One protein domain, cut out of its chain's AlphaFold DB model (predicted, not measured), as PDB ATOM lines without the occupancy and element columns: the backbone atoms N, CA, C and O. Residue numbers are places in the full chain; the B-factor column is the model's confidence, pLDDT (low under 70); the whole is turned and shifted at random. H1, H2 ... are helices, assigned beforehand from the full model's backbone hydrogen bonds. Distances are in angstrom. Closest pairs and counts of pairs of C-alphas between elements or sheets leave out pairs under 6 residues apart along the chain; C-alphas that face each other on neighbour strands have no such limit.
ATOM      1  N   PRO A  48      59.973 -67.564  28.620       52.62
ATOM      2  CA  PRO A  48      60.198 -67.986  27.250       52.62
ATOM      3  C   PRO A  48      58.879 -68.582  26.741       52.62
ATOM      4  O   PRO A  48      58.337 -69.485  27.361       52.62
ATOM      5  N   GLN A  49      58.371 -68.092  25.606       60.09
ATOM      6  CA  GLN A  49      57.150 -68.590  24.938       60.09
ATOM      7  C   GLN A  49      55.797 -68.104  25.498       60.09
ATOM      8  O   GLN A  49      54.810 -68.833  25.445       60.09
ATOM      9  N   ASN A  50      55.703 -66.832  25.912       69.31
ATOM     10  CA  ASN A  50      54.429 -66.208  26.312       69.31
ATOM     11  C   ASN A  50      53.254 -66.479  25.360       69.31
ATOM     12  O   ASN A  50      52.136 -66.662  25.810       69.31
ATOM     13  N   GLU A  51      53.473 -66.487  24.047       83.19
ATOM     14  CA  GLU A  51      52.357 -66.584  23.104       83.19
ATOM     15  C   GLU A  51      51.708 -67.976  23.083       83.19
ATOM     16  O   GLU A  51      50.485 -68.072  23.072       83.19
ATOM     17  N   GLU A  52      52.512 -69.039  23.142       85.75
ATOM     18  CA  GLU A  52      52.022 -70.422  23.108       85.75
ATOM     19  C   GLU A  52      51.256 -70.766  24.387       85.75
ATOM     20  O   GLU A  52      50.167 -71.336  24.327       85.75
ATOM     21  N   ILE A  53      51.768 -70.342  25.548       87.38
ATOM     22  CA  ILE A  53      51.075 -70.543  26.821       87.38
ATOM     23  C   ILE A  53      49.783 -69.712  26.902       87.38
ATOM     24  O   ILE A  53      48.784 -70.219  27.403       87.38
ATOM     25  N   ILE A  54      49.747 -68.487  26.351       89.31
ATOM     26  CA  ILE A  54      48.512 -67.683  26.260       89.31
ATOM     27  C   ILE A  54      47.461 -68.403  25.417       89.31
ATOM     28  O   ILE A  54      46.298 -68.479  25.810       89.31
ATOM     29  N   GLU A  55      47.854 -68.923  24.253       89.69
ATOM     30  CA  GLU A  55      46.939 -69.650  23.372       89.69
ATOM     31  C   GLU A  55      46.433 -70.935  24.034       89.69
ATOM     32  O   GLU A  55      45.227 -71.186  24.029       89.69
ATOM     33  N   LYS A  56      47.324 -71.692  24.681       90.25
ATOM     34  CA  LYS A  56      46.979 -72.909  25.421       90.25
ATOM     35  C   LYS A  56      46.032 -72.626  26.588       90.25
ATOM     36  O   LYS A  56      45.027 -73.311  26.737       90.25
ATOM     37  N   MET A  57      46.289 -71.576  27.371       90.25
ATOM     38  CA  MET A  57      45.398 -71.134  28.447       90.25
ATOM     39  C   MET A  57      43.996 -70.781  27.930       90.25
ATOM     40  O   MET A  57      42.998 -71.135  28.556       90.25
ATOM     41  N   GLY A  58      43.909 -70.118  26.774       89.44
ATOM     42  CA  GLY A  58      42.628 -69.803  26.146       89.44
ATOM     43  C   GLY A  58      41.882 -71.037  25.629       89.44
ATOM     44  O   GLY A  58      40.664 -71.114  25.765       89.44
ATOM     45  N   GLN A  59      42.601 -72.011  25.065       90.06
ATOM     46  CA  GLN A  59      42.015 -73.241  24.520       90.06
ATOM     47  C   GLN A  59      41.558 -74.218  25.607       90.06
ATOM     48  O   GLN A  59      40.438 -74.722  25.536       90.06
ATOM     49  N   ASP A  60      42.404 -74.468  26.605       90.00
ATOM     50  CA  ASP A  60      42.192 -75.529  27.593       90.00
ATOM     51  C   ASP A  60      41.269 -75.086  28.739       90.00
ATOM     52  O   ASP A  60      40.547 -75.908  29.300       90.00
ATOM     53  N   TYR A  61      41.264 -73.789  29.068       88.88
ATOM     54  CA  TYR A  61      40.566 -73.247  30.244       88.88
ATOM     55  C   TYR A  61      39.537 -72.161  29.897       88.88
ATOM     56  O   TYR A  61      38.997 -71.514  30.792       88.88
ATOM     57  N   ASN A  62      39.259 -71.942  28.603       87.69
ATOM     58  CA  ASN A  62      38.312 -70.935  28.108       87.69
ATOM     59  C   ASN A  62      38.587 -69.516  28.656       87.69
ATOM     60  O   ASN A  62      37.666 -68.738  28.919       87.69
ATOM     61  N   LEU A  63      39.866 -69.188  28.851       90.50
ATOM     62  CA  LEU A  63      40.297 -67.882  29.334       90.50
ATOM     63  C   LEU A  63      40.368 -66.878  28.189       90.50
ATOM     64  O   LEU A  63      40.769 -67.189  27.064       90.50
ATOM     65  N   THR A  64      40.010 -65.634  28.482       92.00
ATOM     66  CA  THR A  64      40.288 -64.538  27.562       92.00
ATOM     67  C   THR A  64      41.793 -64.306  27.478       92.00
ATOM     68  O   THR A  64      42.545 -64.540  28.424       92.00
ATOM     69  N   ARG A  65      42.242 -63.767  26.342       91.00
ATOM     70  CA  ARG A  65      43.651 -63.414  26.150       91.00
ATOM     71  C   ARG A  65      44.174 -62.494  27.260       91.00
ATOM     72  O   ARG A  65      45.315 -62.638  27.679       91.00
ATOM     73  N   GLU A  66      43.359 -61.541  27.699       91.44
ATOM     74  CA  GLU A  66      43.720 -60.590  28.753       91.44
ATOM     75  C   GLU A  66      43.931 -61.295  30.094       91.44
ATOM     76  O   GLU A  66      44.941 -61.050  30.744       91.44
ATOM     77  N   GLU A  67      43.051 -62.227  30.466       91.81
ATOM     78  CA  GLU A  67      43.203 -63.041  31.679       91.81
ATOM     79  C   GLU A  67      44.467 -63.902  31.634       91.81
ATOM     80  O   GLU A  67      45.235 -63.919  32.595       91.81
ATOM     81  N   SER A  68      44.737 -64.561  30.503       91.88
ATOM     82  CA  SER A  68      45.968 -65.338  30.320       91.88
ATOM     83  C   SER A  68      47.216 -64.461  30.438       91.88
ATOM     84  O   SER A  68      48.190 -64.844  31.080       91.88
ATOM     85  N   ILE A  69      47.185 -63.251  29.869       91.25
ATOM     86  CA  ILE A  69      48.282 -62.285  29.996       91.25
ATOM     87  C   ILE A  69      48.458 -61.838  31.450       91.25
ATOM     88  O   ILE A  69      49.594 -61.736  31.911       91.25
ATOM     89  N   GLN A  70      47.370 -61.572  32.175       90.56
ATOM     90  CA  GLN A  70      47.449 -61.179  33.582       90.56
ATOM     91  C   GLN A  70      48.045 -62.292  34.442       90.56
ATOM     92  O   GLN A  70      48.926 -62.015  35.247       90.56
ATOM     93  N   LEU A  71      47.652 -63.547  34.220       90.56
ATOM     94  CA  LEU A  71      48.247 -64.692  34.912       90.56
ATOM     95  C   LEU A  71      49.753 -64.796  34.666       90.56
ATOM     96  O   LEU A  71      50.512 -65.007  35.604       90.56
ATOM     97  N   ILE A  72      50.199 -64.597  33.427       88.75
ATOM     98  CA  ILE A  72      51.629 -64.628  33.091       88.75
ATOM     99  C   ILE A  72      52.379 -63.474  33.752       88.75
ATOM    100  O   ILE A  72      53.468 -63.676  34.280       88.75
ATOM    101  N   ASN A  73      51.803 -62.269  33.744       88.19
ATOM    102  CA  ASN A  73      52.419 -61.102  34.374       88.19
ATOM    103  C   ASN A  73      52.488 -61.238  35.905       88.19
ATOM    104  O   ASN A  73      53.441 -60.754  36.506       88.19
ATOM    105  N   VAL A  74      51.477 -61.853  36.529       88.56
ATOM    106  CA  VAL A  74      51.421 -62.081  37.983       88.56
ATOM    107  C   VAL A  74      52.330 -63.236  38.408       88.56
ATOM    108  O   VAL A  74      52.825 -63.213  39.529       88.56
ATOM    109  N   ASN A  75      52.557 -64.219  37.530       86.38
ATOM    110  CA  ASN A  75      53.254 -65.475  37.818       86.38
ATOM    111  C   ASN A  75      52.808 -66.120  39.145       86.38
ATOM    112  O   ASN A  75      53.589 -66.174  40.101       86.38
ATOM    113  N   PRO A  76      51.554 -66.589  39.232       89.00
ATOM    114  CA  PRO A  76      50.994 -67.046  40.489       89.00
ATOM    115  C   PRO A  76      51.793 -68.212  41.084       89.00
ATOM    116  O   PRO A  76      52.098 -69.185  40.398       89.00
ATOM    117  N   ALA A  77      52.073 -68.139  42.384       87.56
ATOM    118  CA  ALA A  77      52.700 -69.210  43.164       87.56
ATOM    119  C   ALA A  77      51.687 -70.002  44.011       87.56
ATOM    120  O   ALA A  77      52.036 -71.004  44.641       87.56
ATOM    121  N   SER A  78      50.430 -69.552  44.051       91.00
ATOM    122  CA  SER A  78      49.367 -70.133  44.866       91.00
ATOM    123  C   SER A  78      48.014 -70.135  44.146       91.00
ATOM    124  O   SER A  78      47.760 -69.353  43.230       91.00
ATOM    125  N   LEU A  79      47.105 -71.018  44.580       90.75
ATOM    126  CA  LEU A  79      45.736 -71.081  44.043       90.75
ATOM    127  C   LEU A  79      44.928 -69.809  44.357       90.75
ATOM    128  O   LEU A  79      44.012 -69.456  43.610       90.75
ATOM    129  N   ASP A  80      45.269 -69.120  45.446       90.12
ATOM    130  CA  ASP A  80      44.622 -67.873  45.852       90.12
ATOM    131  C   ASP A  80      44.986 -66.731  44.892       90.12
ATOM    132  O   ASP A  80      44.117 -65.954  44.509       90.12
ATOM    133  N   GLU A  81      46.232 -66.679  44.409       90.44
ATOM    134  CA  GLU A  81      46.663 -65.711  43.389       90.44
ATOM    135  C   GLU A  81      45.982 -65.951  42.039       90.44
ATOM    136  O   GLU A  81      45.551 -65.002  41.387       90.44
ATOM    137  N   ILE A  82      45.788 -67.213  41.642       91.38
ATOM    138  CA  ILE A  82      44.978 -67.541  40.456       91.38
ATOM    139  C   ILE A  82      43.538 -67.060  40.652       91.38
ATOM    140  O   ILE A  82      42.933 -66.506  39.735       91.38
ATOM    141  N   SER A  83      42.992 -67.235  41.856       89.75
ATOM    142  CA  SER A  83      41.643 -66.774  42.198       89.75
ATOM    143  C   SER A  83      41.538 -65.246  42.222       89.75
ATOM    144  O   SER A  83      40.474 -64.716  41.936       89.75
ATOM    145  N   LEU A  84      42.624 -64.521  42.498       89.81
ATOM    146  CA  LEU A  84      42.640 -63.059  42.416       89.81
ATOM    147  C   LEU A  84      42.479 -62.559  40.969       89.81
ATOM    148  O   LEU A  84      41.914 -61.491  40.756       89.81
ATOM    149  N   VAL A  85      42.965 -63.326  39.986       89.50
ATOM    150  CA  VAL A  85      42.884 -62.970  38.559       89.50
ATOM    151  C   VAL A  85      41.617 -63.514  37.899       89.50
ATOM    152  O   VAL A  85      40.989 -62.820  37.104       89.50
ATOM    153  N   LEU A  86      41.250 -64.763  38.201       88.50
ATOM    154  CA  LEU A  86      40.165 -65.489  37.533       88.50
ATOM    155  C   LEU A  86      38.876 -65.590  38.356       88.50
ATOM    156  O   LEU A  86      37.880 -66.125  37.863       88.50
ATOM    157  N   GLU A  87      38.888 -65.110  39.600       84.69
ATOM    158  CA  GLU A  87      37.775 -65.215  40.546       84.69
ATOM    159  C   GLU A  87      37.273 -66.674  40.651       84.69
ATOM    160  O   GLU A  87      38.054 -67.612  40.877       84.69
ATOM    161  N   ASP A  88      35.971 -66.876  40.451       78.25
ATOM    162  CA  ASP A  88      35.290 -68.170  40.517       78.25
ATOM    163  C   ASP A  88      34.994 -68.764  39.126       78.25
ATOM    164  O   ASP A  88      34.155 -69.656  38.993       78.25
ATOM    165  N   LYS A  89      35.661 -68.287  38.063       80.88
ATOM    166  CA  LYS A  89      35.401 -68.747  36.682       80.88
ATOM    167  C   LYS A  89      35.847 -70.181  36.405       80.88
ATOM    168  O   LYS A  89      35.317 -70.804  35.490       80.88
ATOM    169  N   ILE A  90      36.811 -70.682  37.174       84.44
ATOM    170  CA  ILE A  90      37.391 -72.014  37.004       84.44
ATOM    171  C   ILE A  90      37.325 -72.823  38.299       84.44
ATOM    172  O   ILE A  90      37.371 -72.286  39.411       84.44
ATOM    173  N   THR A  91      37.229 -74.138  38.149       89.12
ATOM    174  CA  THR A  91      37.162 -75.102  39.246       89.12
ATOM    175  C   THR A  91      38.492 -75.214  39.993       89.12
ATOM    176  O   THR A  91      39.564 -74.900  39.478       89.12
ATOM    177  N   SER A  92      38.455 -75.726  41.225       87.88
ATOM    178  CA  SER A  92      39.670 -75.942  42.022       87.88
ATOM    179  C   SER A  92      40.651 -76.941  41.394       87.88
ATOM    180  O   SER A  92      41.834 -76.908  41.719       87.88
ATOM    181  N   GLU A  93      40.173 -77.843  40.534       89.50
ATOM    182  CA  GLU A  93      41.016 -78.787  39.794       89.50
ATOM    183  C   GLU A  93      41.724 -78.089  38.628       89.50
ATOM    184  O   GLU A  93      42.942 -78.186  38.502       89.50
ATOM    185  N   GLU A  94      40.997 -77.276  37.859       90.31
ATOM    186  CA  GLU A  94      41.571 -76.438  36.799       90.31
ATOM    187  C   GLU A  94      42.595 -75.439  37.347       90.31
ATOM    188  O   GLU A  94      43.655 -75.277  36.749       90.31
ATOM    189  N   LYS A  95      42.344 -74.832  38.517       90.50
ATOM    190  CA  LYS A  95      43.308 -73.938  39.190       90.50
ATOM    191  C   LYS A  95      44.637 -74.646  39.475       90.50
ATOM    192  O   LYS A  95      45.690 -74.040  39.308       90.50
ATOM    193  N   LYS A  96      44.602 -75.918  39.889       91.50
ATOM    194  CA  LYS A  96      45.819 -76.712  40.136       91.50
ATOM    195  C   LYS A  96      46.553 -77.024  38.839       91.50
ATOM    196  O   LYS A  96      47.740 -76.746  38.751       91.50
ATOM    197  N   ASN A  97      45.836 -77.506  37.826       92.06
ATOM    198  CA  ASN A  97      46.434 -77.821  36.528       92.06
ATOM    199  C   ASN A  97      47.045 -76.575  35.863       92.06
ATOM    200  O   ASN A  97      48.096 -76.657  35.230       92.06
ATOM    201  N   LEU A  98      46.417 -75.409  36.034       91.19
ATOM    202  CA  LEU A  98      46.926 -74.133  35.545       91.19
ATOM    203  C   LEU A  98      48.174 -73.676  36.317       91.19
ATOM    204  O   LEU A  98      49.121 -73.192  35.700       91.19
ATOM    205  N   LEU A  99      48.210 -73.866  37.641       90.88
ATOM    206  CA  LEU A  99      49.403 -73.602  38.449       90.88
ATOM    207  C   LEU A  99      50.577 -74.500  38.032       90.88
ATOM    208  O   LEU A  99      51.702 -74.017  37.888       90.88
ATOM    209  N   ASP A 100      50.307 -75.783  37.792       90.31
ATOM    210  CA  ASP A 100      51.305 -76.748  37.329       90.31
ATOM    211  C   ASP A 100      51.824 -76.372  35.934       90.31
ATOM    212  O   ASP A 100      53.035 -76.354  35.720       90.31
ATOM    213  N   LEU A 101      50.934 -75.972  35.015       88.50
ATOM    214  CA  LEU A 101      51.304 -75.483  33.683       88.50
ATOM    215  C   LEU A 101      52.247 -74.272  33.768       88.50
ATOM    216  O   LEU A 101      53.279 -74.239  33.101       88.50
ATOM    217  N   ILE A 102      51.909 -73.277  34.594       86.38
ATOM    218  CA  ILE A 102      52.733 -72.071  34.778       86.38
ATOM    219  C   ILE A 102      54.096 -72.435  35.389       86.38
ATOM    220  O   ILE A 102      55.131 -71.927  34.953       86.38
ATOM    221  N   THR A 103      54.111 -73.354  36.357       85.50
ATOM    222  CA  THR A 103      55.334 -73.804  37.037       85.50
ATOM    223  C   THR A 103      56.255 -74.591  36.104       85.50
ATOM    224  O   THR A 103      57.456 -74.331  36.068       85.50
ATOM    225  N   GLU A 104      55.714 -75.499  35.291       83.81
ATOM    226  CA  GLU A 104      56.481 -76.260  34.297       83.81
ATOM    227  C   GLU A 104      57.161 -75.323  33.289       83.81
ATOM    228  O   GLU A 104      58.357 -75.449  33.010       83.81
ATOM    229  N   HIS A 105      56.426 -74.321  32.796       76.88
ATOM    230  CA  HIS A 105      56.978 -73.313  31.893       76.88
ATOM    231  C   HIS A 105      58.076 -72.458  32.550       76.88
ATOM    232  O   HIS A 105      59.003 -72.018  31.866       76.88
ATOM    233  N   LYS A 106      58.019 -72.256  33.872       72.56
ATOM    234  CA  LYS A 106      59.056 -71.551  34.640       72.56
ATOM    235  C   LYS A 106      60.345 -72.366  34.776       72.56
ATOM    236  O   LYS A 106      61.428 -71.800  34.671       72.56
ATOM    237  N   GLU A 107      60.266 -73.679  34.989       65.44
ATOM    238  CA  GLU A 107      61.457 -74.538  35.148       65.44
ATOM    239  C   GLU A 107      62.254 -74.721  33.853       65.44
ATOM    240  O   GLU A 107      63.473 -74.910  33.878       65.44
ATOM    241  N   GLN A 108      61.589 -74.610  32.703       60.34
ATOM    242  CA  GLN A 108      62.249 -74.619  31.395       60.34
ATOM    243  C   GLN A 108      63.113 -73.366  31.154       60.34
ATOM    244  O   GLN A 108      63.867 -73.306  30.178       60.34
ATOM    245  N   TYR A 109      63.049 -72.375  32.049       60.53
ATOM    246  CA  TYR A 109      63.792 -71.131  31.945       60.53
ATOM    247  C   TYR A 109      65.073 -71.115  32.796       60.53
ATOM    248  O   TYR A 109      65.089 -71.467  33.975       60.53
TER     249      TYR A 109
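Overview. This is residues 48 to 109 of the 145 residues of an uncharacterized protein of Candidatus Heimdallarchaeota archaeon LC_3 (UniProt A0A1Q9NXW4). Two helices, H1 and H4, run side by side in opposite directions with a gap between them, and a short hairpin of two helices, H2 and H3, covers one side of the pair. H2 crosses H1 steeply, H3 packs crosswise on residues 95 to 99 of H4, and the two ends of the printed part come close together. The printed part has 62 residues with four named helices, in the order H1, H2, H3, H4, and no named strand; its class is all helix. It is compact, with a radius of gyration of the C-alphas of 10.4 A, and rounded, with spans of 29 by 20 by 18 A.

Along the chain. H1 is residues 50 to 61, begins at C-alpha 50 at (54.429, -66.208, 26.312) and is 16.0 A long from first to last C-alpha. H2 is residues 65 to 74 and is 14.2 A long. H3 is residues 79 to 86, 10.2 A long, with C-alpha 79 at (45.736, -71.081, 44.043). H4, the longest helix, is residues 92 to 107, 22.9 A long, and ends at C-alpha 107 at (61.457, -74.538, 35.148).

Arrangement. H1 and H2 touch at a steep tilt of 63 degrees, opposite ways; their closest C-alphas, those of Ile 54 and Ser 68, are 5.3 A apart. H2 and H3 touch and form a helical hairpin, opposite ways at a tilt of 37 degrees, only just steep; their closest C-alphas are those of Leu 71 and Val 85, at 6.7 A. H3 touches H4 about perpendicular, at 82 degrees, and H4 does so with residues 95 to 99 alone; the closest C-alphas, those of Leu 79 and Lys 95, are 6.1 A apart. H1 and H4 are close but not clearly touching, at a shallow tilt of 18 degrees, opposite ways; their closest C-alphas are those of Tyr 61 and Glu 94, at 7.4 A. H2 and H4 are also close but not clearly touching, with the closest C-alphas, those of Ile 72 and Ile 102, 7.7 A apart. H1 and H3 are apart. In H1, H2, H3 and H4 every O i to N i+4 pair is within hydrogen-bond range.

Size, cuts and confidence. The two C-alphas farthest apart are those of Asp 88 and Tyr 109, at 29.9 A, while the first and last printed C-alphas, Pro 48 and Tyr 109, are 6.7 A apart. The links H1 to H2, H2 to H3 and H3 to H4 are tight, and the printed part has no cut. The mean pLDDT of the printed part is 85.7, and this model's confidence is under 70 at residues 48 to 50 and 107 to 109.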